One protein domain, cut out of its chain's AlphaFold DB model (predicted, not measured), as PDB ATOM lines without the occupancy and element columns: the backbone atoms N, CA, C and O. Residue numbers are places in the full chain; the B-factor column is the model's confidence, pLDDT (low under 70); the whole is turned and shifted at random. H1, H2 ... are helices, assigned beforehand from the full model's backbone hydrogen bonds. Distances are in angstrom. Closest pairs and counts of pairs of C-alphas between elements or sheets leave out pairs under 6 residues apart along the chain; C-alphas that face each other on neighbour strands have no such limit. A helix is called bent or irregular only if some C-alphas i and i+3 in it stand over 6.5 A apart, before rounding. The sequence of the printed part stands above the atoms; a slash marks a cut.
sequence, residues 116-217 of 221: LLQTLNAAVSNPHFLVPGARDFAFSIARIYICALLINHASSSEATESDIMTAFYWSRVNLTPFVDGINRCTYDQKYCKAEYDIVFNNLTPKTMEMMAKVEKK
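What this domain is: This is residues 116 to 217 of the 221 residues of the protein "Hypothetical protein" of Sepia pharaonis (UniProt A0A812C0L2). One long helix, H2, makes the backbone of a slim body; H3 folds back along its last part as a helical hairpin, H1 folds back at its beginning, and short H4 packs steeply on residues 133 to 140. From the H1 end of H2, H5 and H6 lead away as the second arm of a wide V, and residues 196 to 217 stick out free. The printed part has 102 residues with six named helices, H1 to H6 in chain order, and no named strand: all helix. It is extended, with a radius of gyration of the C-alphas of 20.5 A, and flat, spanning 63 by 44 by 17 A.

Where its parts are: Find C-alpha 127 at (17.274, -35.890, 13.695); from there H2 runs 40.8 A to C-alpha 154 at (-1.793, 0.113, 16.608), with a kink of 31 degrees near residue 134. It is only just irregular: C-alphas 128 and 131 are 7.0 A apart. Before it is H1, residues 116 to 125; after it come H3, 161 to 171, and H4, 177 to 183. H5, 189 to 203, is 21.1 A long, and H6, 205 to 217, is 18.8 A, ending at (8.395, -33.059, 61.613).

How they stand to each other: Residues 147 to 154 of H2 touch H3, closest at the C-alphas of Ala 154 and Ile 164, 4.9 A, at a shallow tilt of 22 degrees, opposite ways. H4 touches H2 at a steep tilt of 46 degrees, closest at C-alphas of Asp 136 and Phe 178, 5.1 A. H1 and H2 touch only at the corner, closest at C-alphas of Ala 123 and Leu 130, 5.8 A. H1 and H4 only just touch, with 3 pairs of C-alphas within 8 A, the closest Thr 119 and Val 179, 6.9 A. H5 is close to H2 but not clearly touching, and meets H6 only through their link. Every O i to N i+4 pair is within hydrogen-bond range in H1, H3, H4 and H6; H2 has 22 of 24, H5 9 of 11.

The domain as a whole: The C-alphas farthest apart, Ser 157 and Lys 217, are 63.7 A apart. The printed part has no cut, and no link is long. Look for pLDDT under 70 at residues 116 to 123 and 201 to 217.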
ATOM      1  N   LEU A 116      19.188 -18.418   9.149       60.19
ATOM      2  CA  LEU A 116      18.253 -19.324   8.470       60.19
ATOM      3  C   LEU A 116      18.960 -20.560   7.886       60.19
ATOM      4  O   LEU A 116      18.450 -21.672   7.977       60.19
ATOM      5  N   LEU A 117      20.162 -20.394   7.327       61.94
ATOM      6  CA  LEU A 117      20.966 -21.512   6.818       61.94
ATOM      7  C   LEU A 117      21.519 -22.387   7.950       61.94
ATOM      8  O   LEU A 117      21.545 -23.600   7.830       61.94
ATOM      9  N   GLN A 118      21.917 -21.791   9.065       62.22
ATOM     10  CA  GLN A 118      22.363 -22.427  10.301       62.22
ATOM     11  C   GLN A 118      21.191 -23.144  10.970       62.22
ATOM     12  O   GLN A 118      21.359 -24.266  11.424       62.22
ATOM     13  N   THR A 119      19.994 -22.554  10.927       62.91
ATOM     14  CA  THR A 119      18.720 -23.194  11.285       62.91
ATOM     15  C   THR A 119      18.467 -24.445  10.455       62.91
ATOM     16  O   THR A 119      18.286 -25.527  11.013       62.91
ATOM     17  N   LEU A 120      18.488 -24.313   9.129       66.75
ATOM     18  CA  LEU A 120      18.240 -25.420   8.208       66.75
ATOM     19  C   LEU A 120      19.307 -26.511   8.354       66.75
ATOM     20  O   LEU A 120      18.971 -27.682   8.493       66.75
ATOM     21  N   ASN A 121      20.584 -26.134   8.420       69.06
ATOM     22  CA  ASN A 121      21.691 -27.068   8.605       69.06
ATOM     23  C   ASN A 121      21.632 -27.769   9.968       69.06
ATOM     24  O   ASN A 121      21.855 -28.976  10.025       69.06
ATOM     25  N   ALA A 122      21.303 -27.066  11.056       66.88
ATOM     26  CA  ALA A 122      21.150 -27.672  12.379       66.88
ATOM     27  C   ALA A 122      19.978 -28.663  12.419       66.88
ATOM     28  O   ALA A 122      20.120 -29.747  12.988       66.88
ATOM     29  N   ALA A 123      18.853 -28.326  11.779       67.50
ATOM     30  CA  ALA A 123      17.685 -29.200  11.687       67.50
ATOM     31  C   ALA A 123      17.957 -30.457  10.841       67.50
ATOM     32  O   ALA A 123      17.539 -31.550  11.216       67.50
ATOM     33  N   VAL A 124      18.683 -30.321   9.726       70.75
ATOM     34  CA  VAL A 124      19.047 -31.449   8.849       70.75
ATOM     35  C   VAL A 124      20.120 -32.342   9.480       70.75
ATOM     36  O   VAL A 124      20.077 -33.558   9.315       70.75
ATOM     37  N   SER A 125      21.071 -31.767  10.223       75.56
ATOM     38  CA  SER A 125      22.217 -32.513  10.769       75.56
ATOM     39  C   SER A 125      21.892 -33.322  12.030       75.56
ATOM     40  O   SER A 125      22.632 -34.245  12.355       75.56
ATOM     41  N   ASN A 126      20.808 -33.002  12.748       75.25
ATOM     42  CA  ASN A 126      20.435 -33.670  13.998       75.25
ATOM     43  C   ASN A 126      18.958 -34.100  13.996       75.25
ATOM     44  O   ASN A 126      18.085 -33.309  14.354       75.25
ATOM     45  N   PRO A 127      18.649 -35.376  13.701       72.19
ATOM     46  CA  PRO A 127      17.274 -35.890  13.695       72.19
ATOM     47  C   PRO A 127      16.536 -35.699  15.030       72.19
ATOM     48  O   PRO A 127      15.322 -35.509  15.059       72.19
ATOM     49  N   HIS A 128      17.271 -35.696  16.147       73.62
ATOM     50  CA  HIS A 128      16.721 -35.449  17.482       73.62
ATOM     51  C   HIS A 128      16.290 -33.990  17.712       73.62
ATOM     52  O   HIS A 128      15.476 -33.736  18.598       73.62
ATOM     53  N   PHE A 129      16.777 -33.040  16.907       74.19
ATOM     54  CA  PHE A 129      16.398 -31.625  17.000       74.19
ATOM     55  C   PHE A 129      15.082 -31.340  16.280       74.19
ATOM     56  O   PHE A 129      14.488 -30.285  16.488       74.19
ATOM     57  N   LEU A 130      14.606 -32.271  15.450       73.94
ATOM     58  CA  LEU A 130      13.495 -32.023  14.544       73.94
ATOM     59  C   LEU A 130      12.206 -31.667  15.295       73.94
ATOM     60  O   LEU A 130      11.563 -30.680  14.962       73.94
ATOM     61  N   VAL A 131      11.841 -32.431  16.330       78.25
ATOM     62  CA  VAL A 131      10.577 -32.218  17.059       78.25
ATOM     63  C   VAL A 131      10.630 -30.987  17.981       78.25
ATOM     64  O   VAL A 131       9.752 -30.130  17.851       78.25
ATOM     65  N   PRO A 132      11.630 -30.825  18.878       74.94
ATOM     66  CA  PRO A 132      11.737 -29.622  19.710       74.94
ATOM     67  C   PRO A 132      11.956 -28.357  18.874       74.94
ATOM     68  O   PRO A 132      11.348 -27.321  19.135       74.94
ATOM     69  N   GLY A 133      12.770 -28.468  17.824       77.31
ATOM     70  CA  GLY A 133      13.062 -27.377  16.916       77.31
ATOM     71  C   GLY A 133      11.854 -26.942  16.091       77.31
ATOM     72  O   GLY A 133      11.563 -25.752  16.027       77.31
ATOM     73  N   ALA A 134      11.089 -27.882  15.523       79.94
ATOM     74  CA  ALA A 134       9.861 -27.557  14.794       79.94
ATOM     75  C   ALA A 134       8.825 -26.861  15.687       79.94
ATOM     76  O   ALA A 134       8.139 -25.942  15.236       79.94
ATOM     77  N   ARG A 135       8.734 -27.256  16.964       81.25
ATOM     78  CA  ARG A 135       7.856 -26.602  17.940       81.25
ATOM     79  C   ARG A 135       8.258 -25.145  18.162       81.25
ATOM     80  O   ARG A 135       7.419 -24.255  18.041       81.25
ATOM     81  N   ASP A 136       9.526 -24.889  18.458       81.44
ATOM     82  CA  ASP A 136      10.012 -23.533  18.728       81.44
ATOM     83  C   ASP A 136      10.006 -22.658  17.464       81.44
ATOM     84  O   ASP A 136       9.763 -21.450  17.536       81.44
ATOM     85  N   PHE A 137      10.197 -23.262  16.288       81.50
ATOM     86  CA  PHE A 137      10.006 -22.604  14.999       81.50
ATOM     87  C   PHE A 137       8.546 -22.175  14.797       81.50
ATOM     88  O   PHE A 137       8.286 -21.008  14.500       81.50
ATOM     89  N   ALA A 138       7.580 -23.066  15.048       83.75
ATOM     90  CA  ALA A 138       6.158 -22.731  14.987       83.75
ATOM     91  C   ALA A 138       5.785 -21.618  15.984       83.75
ATOM     92  O   ALA A 138       5.059 -20.689  15.630       83.75
ATOM     93  N   PHE A 139       6.337 -21.650  17.204       83.50
ATOM     94  CA  PHE A 139       6.175 -20.563  18.176       83.50
ATOM     95  C   PHE A 139       6.783 -19.242  17.701       83.50
ATOM     96  O   PHE A 139       6.197 -18.188  17.947       83.50
ATOM     97  N   SER A 140       7.927 -19.284  17.015       83.75
ATOM     98  CA  SER A 140       8.552 -18.091  16.435       83.75
ATOM     99  C   SER A 140       7.626 -17.455  15.391       83.75
ATOM    100  O   SER A 140       7.327 -16.266  15.476       83.75
ATOM    101  N   ILE A 141       7.065 -18.257  14.477       85.06
ATOM    102  CA  ILE A 141       6.086 -17.782  13.482       85.06
ATOM    103  C   ILE A 141       4.852 -17.188  14.166       85.06
ATOM    104  O   ILE A 141       4.439 -16.081  13.828       85.06
ATOM    105  N   ALA A 142       4.280 -17.889  15.147       88.06
ATOM    106  CA  ALA A 142       3.104 -17.408  15.864       88.06
ATOM    107  C   ALA A 142       3.369 -16.059  16.554       88.06
ATOM    108  O   ALA A 142       2.550 -15.148  16.465       88.06
ATOM    109  N   ARG A 143       4.535 -15.895  17.196       87.00
ATOM    110  CA  ARG A 143       4.935 -14.638  17.846       87.00
ATOM    111  C   ARG A 143       5.106 -13.487  16.865       87.00
ATOM    112  O   ARG A 143       4.642 -12.384  17.158       87.00
ATOM    113  N   ILE A 144       5.744 -13.746  15.724       86.31
ATOM    114  CA  ILE A 144       5.920 -12.762  14.649       86.31
ATOM    115  C   ILE A 144       4.555 -12.351  14.092       86.31
ATOM    116  O   ILE A 144       4.287 -11.161  13.949       86.31
ATOM    117  N   TYR A 145       3.663 -13.313  13.852       89.88
ATOM    118  CA  TYR A 145       2.319 -13.042  13.350       89.88
ATOM    119  C   TYR A 145       1.483 -12.216  14.337       89.88
ATOM    120  O   TYR A 145       0.872 -11.227  13.942       89.88
ATOM    121  N   ILE A 146       1.517 -12.550  15.632       91.19
ATOM    122  CA  ILE A 146       0.876 -11.738  16.679       91.19
ATOM    123  C   ILE A 146       1.453 -10.320  16.682       91.19
ATOM    124  O   ILE A 146       0.692  -9.357  16.727       91.19
ATOM    125  N   CYS A 147       2.778 -10.175  16.578       89.81
ATOM    126  CA  CYS A 147       3.412  -8.861  16.515       89.81
ATOM    127  C   CYS A 147       2.911  -8.051  15.312       89.81
ATOM    128  O   CYS A 147       2.593  -6.875  15.462       89.81
ATOM    129  N   ALA A 148       2.804  -8.680  14.139       88.88
ATOM    130  CA  ALA A 148       2.308  -8.035  12.930       88.88
ATOM    131  C   ALA A 148       0.852  -7.571  13.087       88.88
ATOM    132  O   ALA A 148       0.527  -6.444  12.719       88.88
ATOM    133  N   LEU A 149      -0.011  -8.394  13.691       92.44
ATOM    134  CA  LEU A 149      -1.397  -8.020  13.976       92.44
ATOM    135  C   LEU A 149      -1.496  -6.861  14.976       92.44
ATOM    136  O   LEU A 149      -2.287  -5.944  14.759       92.44
ATOM    137  N   LEU A 150      -0.685  -6.879  16.038       92.81
ATOM    138  CA  LEU A 150      -0.641  -5.799  17.028       92.81
ATOM    139  C   LEU A 150      -0.175  -4.483  16.402       92.81
ATOM    140  O   LEU A 150      -0.796  -3.452  16.633       92.81
ATOM    141  N   ILE A 151       0.873  -4.517  15.575       91.88
ATOM    142  CA  ILE A 151       1.368  -3.334  14.855       91.88
ATOM    143  C   ILE A 151       0.304  -2.809  13.888       91.88
ATOM    144  O   ILE A 151       0.064  -1.603  13.835       91.88
ATOM    145  N   ASN A 152      -0.368  -3.699  13.153       90.94
ATOM    146  CA  ASN A 152      -1.440  -3.313  12.241       90.94
ATOM    147  C   ASN A 152      -2.600  -2.635  12.988       90.94
ATOM    148  O   ASN A 152      -3.096  -1.603  12.548       90.94
ATOM    149  N   HIS A 153      -2.995  -3.170  14.146       92.19
ATOM    150  CA  HIS A 153      -4.035  -2.560  14.972       92.19
ATOM    151  C   HIS A 153      -3.598  -1.209  15.553       92.19
ATOM    152  O   HIS A 153      -4.336  -0.233  15.437       92.19
ATOM    153  N   ALA A 154      -2.376  -1.124  16.087       92.50
ATOM    154  CA  ALA A 154      -1.793   0.113  16.608       92.50
ATOM    155  C   ALA A 154      -1.639   1.215  15.542       92.50
ATOM    156  O   ALA A 154      -1.549   2.389  15.884       92.50
ATOM    157  N   SER A 155      -1.627   0.847  14.257       91.00
ATOM    158  CA  SER A 155      -1.561   1.782  13.125       91.00
ATOM    159  C   SER A 155      -2.938   2.276  12.656       91.00
ATOM    160  O   SER A 155      -3.017   3.084  11.731       91.00
ATOM    161  N   SER A 156      -4.031   1.782  13.245       92.31
ATOM    162  CA  SER A 156      -5.391   2.184  12.877       92.31
ATOM    163  C   SER A 156      -5.792   3.524  13.506       92.31
ATOM    164  O   SER A 156      -5.289   3.912  14.558       92.31
ATOM    165  N   SER A 157      -6.751   4.226  12.894       90.44
ATOM    166  CA  SER A 157      -7.287   5.498  13.414       90.44
ATOM    167  C   SER A 157      -8.053   5.366  14.737       90.44
ATOM    168  O   SER A 157      -8.369   6.372  15.362       90.44
ATOM    169  N   GLU A 158      -8.385   4.140  15.134       92.88
ATOM    170  CA  GLU A 158      -9.145   3.806  16.344       92.88
ATOM    171  C   GLU A 158      -8.229   3.357  17.495       92.88
ATOM    172  O   GLU A 158      -8.714   3.080  18.591       92.88
ATOM    173  N   ALA A 159      -6.914   3.279  17.256       92.75
ATOM    174  CA  ALA A 159      -5.944   2.801  18.229       92.75
ATOM    175  C   ALA A 159      -5.833   3.738  19.439       92.75
ATOM    176  O   ALA A 159      -5.732   4.961  19.310       92.75
ATOM    177  N   THR A 160      -5.791   3.149  20.631       95.38
ATOM    178  CA  THR A 160      -5.498   3.863  21.874       95.38
ATOM    179  C   THR A 160      -3.992   3.897  22.145       95.38
ATOM    180  O   THR A 160      -3.219   3.092  21.621       95.38
ATOM    181  N   GLU A 161      -3.550   4.788  23.035       93.19
ATOM    182  CA  GLU A 161      -2.153   4.818  23.497       93.19
ATOM    183  C   GLU A 161      -1.721   3.474  24.119       93.19
ATOM    184  O   GLU A 161      -0.585   3.030  23.948       93.19
ATOM    185  N   SER A 162      -2.655   2.767  24.766       94.06
ATOM    186  CA  SER A 162      -2.425   1.422  25.301       94.06
ATOM    187  C   SER A 162      -2.139   0.391  24.202       94.06
ATOM    188  O   SER A 162      -1.319  -0.506  24.410       94.06
ATOM    189  N   ASP A 163      -2.771   0.502  23.032       92.62
ATOM    190  CA  ASP A 163      -2.560  -0.420  21.906       92.62
ATOM    191  C   ASP A 163      -1.179  -0.219  21.278       92.62
ATOM    192  O   ASP A 163      -0.458  -1.190  21.032       92.62
ATOM    193  N   ILE A 164      -0.766   1.044  21.119       90.25
ATOM    194  CA  ILE A 164       0.581   1.412  20.657       90.25
ATOM    195  C   ILE A 164       1.633   0.861  21.625       90.25
ATOM    196  O   ILE A 164       2.577   0.188  21.207       90.25
ATOM    197  N   MET A 165       1.443   1.078  22.931       91.62
ATOM    198  CA  MET A 165       2.365   0.568  23.947       91.62
ATOM    199  C   MET A 165       2.388  -0.964  23.987       91.62
ATOM    200  O   MET A 165       3.453  -1.552  24.155       91.62
ATOM    201  N   THR A 166       1.252  -1.631  23.775       91.94
ATOM    202  CA  THR A 166       1.171  -3.100  23.719       91.94
ATOM    203  C   THR A 166       1.951  -3.660  22.532       91.94
ATOM    204  O   THR A 166       2.759  -4.576  22.709       91.94
ATOM    205  N   ALA A 167       1.766  -3.089  21.339       90.62
ATOM    206  CA  ALA A 167       2.525  -3.467  20.148       90.62
ATOM    207  C   ALA A 167       4.031  -3.239  20.354       90.62
ATOM    208  O   ALA A 167       4.842  -4.123  20.064       90.62
ATOM    209  N   PHE A 168       4.399  -2.096  20.943       87.19
ATOM    210  CA  PHE A 168       5.783  -1.779  21.283       87.19
ATOM    211  C   PHE A 168       6.381  -2.791  22.269       87.19
ATOM    212  O   PHE A 168       7.431  -3.369  21.992       87.19
ATOM    213  N   TYR A 169       5.719  -3.078  23.393       88.12
ATOM    214  CA  TYR A 169       6.226  -4.048  24.367       88.12
ATOM    215  C   TYR A 169       6.338  -5.454  23.785       88.12
ATOM    216  O   TYR A 169       7.343  -6.126  24.021       88.12
ATOM    217  N   TRP A 170       5.359  -5.891  22.990       89.81
ATOM    218  CA  TRP A 170       5.416  -7.197  22.339       89.81
ATOM    219  C   TRP A 170       6.603  -7.303  21.376       89.81
ATOM    220  O   TRP A 170       7.297  -8.318  21.373       89.81
ATOM    221  N   SER A 171       6.898  -6.233  20.629       83.25
ATOM    222  CA  SER A 171       8.042  -6.184  19.707       83.25
ATOM    223  C   SER A 171       9.406  -6.318  20.403       83.25
ATOM    224  O   SER A 171      10.382  -6.712  19.770       83.25
ATOM    225  N   ARG A 172       9.480  -6.052  21.718       79.88
ATOM    226  CA  ARG A 172      10.697  -6.236  22.530       79.88
ATOM    227  C   ARG A 172      10.869  -7.653  23.070       79.88
ATOM    228  O   ARG A 172      11.944  -7.984  23.572       79.88
ATOM    229  N   VAL A 173       9.827  -8.484  23.027       81.81
ATOM    230  CA  VAL A 173       9.927  -9.893  23.424       81.81
ATOM    231  C   VAL A 173      10.765 -10.637  22.385       81.81
ATOM    232  O   VAL A 173      10.774 -10.288  21.211       81.81
ATOM    233  N   ASN A 174      11.463 -11.699  22.793       78.12
ATOM    234  CA  ASN A 174      12.156 -12.565  21.844       78.12
ATOM    235  C   ASN A 174      11.162 -13.212  20.858       78.12
ATOM    236  O   ASN A 174      10.463 -14.170  21.206       78.12
ATOM    237  N   LEU A 175      11.105 -12.692  19.632       79.00
ATOM    238  CA  LEU A 175      10.231 -13.185  18.565       79.00
ATOM    239  C   LEU A 175      10.803 -14.417  17.848       79.00
ATOM    240  O   LEU A 175      10.059 -15.125  17.174       79.00
ATOM    241  N   THR A 176      12.092 -14.708  18.030       78.44
ATOM    242  CA  THR A 176      12.808 -15.812  17.373       78.44
ATOM    243  C   THR A 176      13.477 -16.743  18.396       78.44
ATOM    244  O   THR A 176      14.689 -16.974  18.316       78.44
ATOM    245  N   PRO A 177      12.721 -17.314  19.360       78.56
ATOM    246  CA  PRO A 177      13.277 -18.192  20.394       78.56
ATOM    247  C   PRO A 177      14.008 -19.406  19.819       78.56
ATOM    248  O   PRO A 177      14.934 -19.907  20.445       78.56
ATOM    249  N   PHE A 178      13.638 -19.843  18.613       79.69
ATOM    250  CA  PHE A 178      14.299 -20.945  17.933       79.69
ATOM    251  C   PHE A 178      15.771 -20.649  17.586       79.69
ATOM    252  O   PHE A 178      16.656 -21.453  17.876       79.69
ATOM    253  N   VAL A 179      16.054 -19.472  17.015       73.38
ATOM    254  CA  VAL A 179      17.426 -19.057  16.667       73.38
ATOM    255  C   VAL A 179      18.276 -18.931  17.932       73.38
ATOM    256  O   VAL A 179      19.404 -19.422  17.988       73.38
ATOM    257  N   ASP A 180      17.716 -18.324  18.976       76.19
ATOM    258  CA  ASP A 180      18.377 -18.232  20.275       76.19
ATOM    259  C   ASP A 180      18.619 -19.611  20.898       76.19
ATOM    260  O   ASP A 180      19.664 -19.831  21.512       76.19
ATOM    261  N   GLY A 181      17.687 -20.547  20.715       74.75
ATOM    262  CA  GLY A 181      17.813 -21.931  21.154       74.75
ATOM    263  C   GLY A 181      18.970 -22.668  20.476       74.75
ATOM    264  O   GLY A 181      19.742 -23.350  21.149       74.75
ATOM    265  N   ILE A 182      19.160 -22.466  19.166       75.12
ATOM    266  CA  ILE A 182      20.328 -22.990  18.439       75.12
ATOM    267  C   ILE A 182      21.616 -22.420  19.028       75.12
ATOM    268  O   ILE A 182      22.519 -23.177  19.382       75.12
ATOM    269  N   ASN A 183      21.690 -21.097  19.180       75.00
ATOM    270  CA  ASN A 183      22.891 -20.421  19.674       75.00
ATOM    271  C   ASN A 183      23.269 -20.845  21.103       75.00
ATOM    272  O   ASN A 183      24.441 -20.806  21.471       75.00
ATOM    273  N   ARG A 184      22.287 -21.265  21.907       79.06
ATOM    274  CA  ARG A 184      22.474 -21.739  23.287       79.06
ATOM    275  C   ARG A 184      22.611 -23.259  23.407       79.06
ATOM    276  O   ARG A 184      22.740 -23.751  24.524       79.06
ATOM    277  N   CYS A 185      22.600 -23.995  22.293       75.88
ATOM    278  CA  CYS A 185      22.630 -25.463  22.262       75.88
ATOM    279  C   CYS A 185      21.479 -26.126  23.050       75.88
ATOM    280  O   CYS A 185      21.620 -27.248  23.532       75.88
ATOM    281  N   THR A 186      20.325 -25.461  23.171       76.12
ATOM    282  CA  THR A 186      19.199 -25.910  24.015       76.12
ATOM    283  C   THR A 186      18.583 -27.233  23.548       76.12
ATOM    284  O   THR A 186      17.947 -27.937  24.326       76.12
ATOM    285  N   TYR A 187      18.783 -27.587  22.278       75.44
ATOM    286  CA  TYR A 187      18.255 -28.807  21.662       75.44
ATOM    287  C   TYR A 187      19.161 -30.033  21.828       75.44
ATOM    288  O   TYR A 187      18.771 -31.133  21.440       75.44
ATOM    289  N   ASP A 188      20.361 -29.869  22.391       76.94
ATOM    290  CA  ASP A 188      21.267 -30.988  22.631       76.94
ATOM    291  C   ASP A 188      20.659 -31.974  23.647       76.94
ATOM    292  O   ASP A 188      20.024 -31.602  24.639       76.94
ATOM    293  N   GLN A 189      20.847 -33.269  23.389       71.44
ATOM    294  CA  GLN A 189      20.167 -34.371  24.069       71.44
ATOM    295  C   GLN A 189      20.407 -34.346  25.584       71.44
ATOM    296  O   GLN A 189      19.530 -34.725  26.364       71.44
ATOM    297  N   LYS A 190      21.575 -33.851  26.010       75.75
ATOM    298  CA  LYS A 190      21.914 -33.632  27.419       75.75
ATOM    299  C   LYS A 190      20.970 -32.629  28.092       75.75
ATOM    300  O   LYS A 190      20.527 -32.885  29.210       75.75
ATOM    301  N   TYR A 191      20.663 -31.515  27.428       72.06
ATOM    302  CA  TYR A 191      19.785 -30.472  27.959       72.06
ATOM    303  C   TYR A 191      18.322 -30.901  27.909       72.06
ATOM    304  O   TYR A 191      17.642 -30.793  28.924       72.06
ATOM    305  N   CYS A 192      17.865 -31.506  26.806       70.38
ATOM    306  CA  CYS A 192      16.506 -32.051  26.734       70.38
ATOM    307  C   CYS A 192      16.250 -33.113  27.816       70.38
ATOM    308  O   CYS A 192      15.175 -33.147  28.416       70.38
ATOM    309  N   LYS A 193      17.244 -33.964  28.108       72.50
ATOM    310  CA  LYS A 193      17.156 -34.934  29.205       72.50
ATOM    311  C   LYS A 193      17.122 -34.248  30.573       72.50
ATOM    312  O   LYS A 193      16.307 -34.625  31.403       72.50
ATOM    313  N   ALA A 194      17.953 -33.230  30.796       74.12
ATOM    314  CA  ALA A 194      17.946 -32.470  32.045       74.12
ATOM    315  C   ALA A 194      16.602 -31.756  32.288       74.12
ATOM    316  O   ALA A 194      16.094 -31.787  33.406       74.12
ATOM    317  N   GLU A 195      15.992 -31.166  31.257       71.75
ATOM    318  CA  GLU A 195      14.657 -30.560  31.351       71.75
ATOM    319  C   GLU A 195      13.577 -31.601  31.665       71.75
ATOM    320  O   GLU A 195      12.754 -31.389  32.555       71.75
ATOM    321  N   TYR A 196      13.612 -32.754  30.988       72.50
ATOM    322  CA  TYR A 196      12.718 -33.872  31.284       72.50
ATOM    323  C   TYR A 196      12.875 -34.340  32.738       72.50
ATOM    324  O   TYR A 196      11.888 -34.503  33.453       72.50
ATOM    325  N   ASP A 197      14.111 -34.489  33.212       77.50
ATOM    326  CA  ASP A 197      14.407 -34.917  34.577       77.50
ATOM    327  C   ASP A 197      13.926 -33.884  35.619       77.50
ATOM    328  O   ASP A 197      13.386 -34.272  36.656       77.50
ATOM    329  N   ILE A 198      14.036 -32.577  35.349       76.38
ATOM    330  CA  ILE A 198      13.495 -31.520  36.228       76.38
ATOM    331  C   ILE A 198      11.980 -31.668  36.398       76.38
ATOM    332  O   ILE A 198      11.477 -31.560  37.521       76.38
ATOM    333  N   VAL A 199      11.267 -31.913  35.296       74.00
ATOM    334  CA  VAL A 199       9.802 -32.010  35.283       74.00
ATOM    335  C   VAL A 199       9.327 -33.326  35.898       74.00
ATOM    336  O   VAL A 199       8.388 -33.319  36.690       74.00
ATOM    337  N   PHE A 200       9.967 -34.451  35.570       74.50
ATOM    338  CA  PHE A 200       9.432 -35.782  35.872       74.50
ATOM    339  C   PHE A 200      10.161 -36.532  37.000       74.50
ATOM    340  O   PHE A 200       9.511 -37.283  37.726       74.50
ATOM    341  N   ASN A 201      11.463 -36.314  37.241       62.97
ATOM    342  CA  ASN A 201      12.181 -37.026  38.316       62.97
ATOM    343  C   ASN A 201      12.003 -36.392  39.702       62.97
ATOM    344  O   ASN A 201      12.154 -37.085  40.709       62.97
ATOM    345  N   ASN A 202      11.607 -35.119  39.791       56.38
ATOM    346  CA  ASN A 202      11.194 -34.529  41.071       56.38
ATOM    347  C   ASN A 202       9.822 -35.055  41.557       56.38
ATOM    348  O   ASN A 202       9.476 -34.877  42.726       56.38
ATOM    349  N   LEU A 203       9.079 -35.782  40.712       51.56
ATOM    350  CA  LEU A 203       7.745 -36.338  40.984       51.56
ATOM    351  C   LEU A 203       7.745 -37.867  41.187       51.56
ATOM    352  O   LEU A 203       6.760 -38.541  40.891       51.56
ATOM    353  N   THR A 204       8.826 -38.456  41.710       55.78
ATOM    354  CA  THR A 204       8.777 -39.874  42.111       55.78
ATOM    355  C   THR A 204       7.974 -40.058  43.413       55.78
ATOM    356  O   THR A 204       8.006 -39.194  44.294       55.78
ATOM    357  N   PRO A 205       7.285 -41.201  43.623       57.16
ATOM    358  CA  PRO A 205       6.579 -41.480  44.882       57.16
ATOM    359  C   PRO A 205       7.483 -41.351  46.120       57.16
ATOM    360  O   PRO A 205       7.035 -40.923  47.182       57.16
ATOM    361  N   LYS A 206       8.787 -41.631  45.964       54.53
ATOM    362  CA  LYS A 206       9.804 -41.449  47.009       54.53
ATOM    363  C   LYS A 206      10.016 -39.982  47.399       54.53
ATOM    364  O   LYS A 206      10.178 -39.717  48.588       54.53
ATOM    365  N   THR A 207      10.008 -39.032  46.458       53.81
ATOM    366  CA  THR A 207      10.129 -37.599  46.786       53.81
ATOM    367  C   THR A 207       8.858 -37.053  47.441       53.81
ATOM    368  O   THR A 207       8.965 -36.278  48.391       53.81
ATOM    369  N   MET A 208       7.669 -37.534  47.052       52.00
ATOM    370  CA  MET A 208       6.411 -37.181  47.734       52.00
ATOM    371  C   MET A 208       6.309 -37.752  49.162       52.00
ATOM    372  O   MET A 208       5.923 -37.028  50.080       52.00
ATOM    373  N   GLU A 209       6.733 -39.000  49.406       54.69
ATOM    374  CA  GLU A 209       6.808 -39.567  50.767       54.69
ATOM    375  C   GLU A 209       7.817 -38.834  51.661       54.69
ATOM    376  O   GLU A 209       7.605 -38.686  52.870       54.69
ATOM    377  N   MET A 210       8.928 -38.370  51.083       53.72
ATOM    378  CA  MET A 210       9.955 -37.626  51.806       53.72
ATOM    379  C   MET A 210       9.457 -36.225  52.192       53.72
ATOM    380  O   MET A 210       9.682 -35.802  53.326       53.72
ATOM    381  N   MET A 211       8.698 -35.549  51.322       49.50
ATOM    382  CA  MET A 211       8.060 -34.264  51.637       49.50
ATOM    383  C   MET A 211       6.929 -34.395  52.673       49.50
ATOM    384  O   MET A 211       6.896 -33.618  53.628       49.50
ATOM    385  N   ALA A 212       6.107 -35.449  52.602       55.34
ATOM    386  CA  ALA A 212       5.080 -35.738  53.614       55.34
ATOM    387  C   ALA A 212       5.670 -36.065  55.008       55.34
ATOM    388  O   ALA A 212       5.073 -35.754  56.045       55.34
ATOM    389  N   LYS A 213       6.870 -36.666  55.071       52.06
ATOM    390  CA  LYS A 213       7.612 -36.884  56.332       52.06
ATOM    391  C   LYS A 213       8.245 -35.604  56.888       52.06
ATOM    392  O   LYS A 213       8.397 -35.492  58.106       52.06
ATOM    393  N   VAL A 214       8.612 -34.651  56.031       50.28
ATOM    394  CA  VAL A 214       9.189 -33.358  56.440       50.28
ATOM    395  C   VAL A 214       8.119 -32.426  57.021       50.28
ATOM    396  O   VAL A 214       8.397 -31.754  58.013       50.28
ATOM    397  N   GLU A 215       6.884 -32.447  56.513       46.47
ATOM    398  CA  GLU A 215       5.768 -31.683  57.100       46.47
ATOM    399  C   GLU A 215       5.340 -32.207  58.479       46.47
ATOM    400  O   GLU A 215       5.158 -31.417  59.405       46.47
ATOM    401  N   LYS A 216       5.301 -33.532  58.694       46.81
ATOM    402  CA  LYS A 216       5.016 -34.105  60.028       46.81
ATOM    403  C   LYS A 216       6.076 -33.775  61.087       46.81
ATOM    404  O   LYS A 216       5.758 -33.772  62.273       46.81
ATOM    405  N   LYS A 217       7.319 -33.475  60.691       44.03
ATOM    406  CA  LYS A 217       8.395 -33.059  61.613       44.03
ATOM    407  C   LYS A 217       8.370 -31.571  61.975       44.03
ATOM    408  O   LYS A 217       9.052 -31.196  62.924       44.03
TER     409      LYS A 217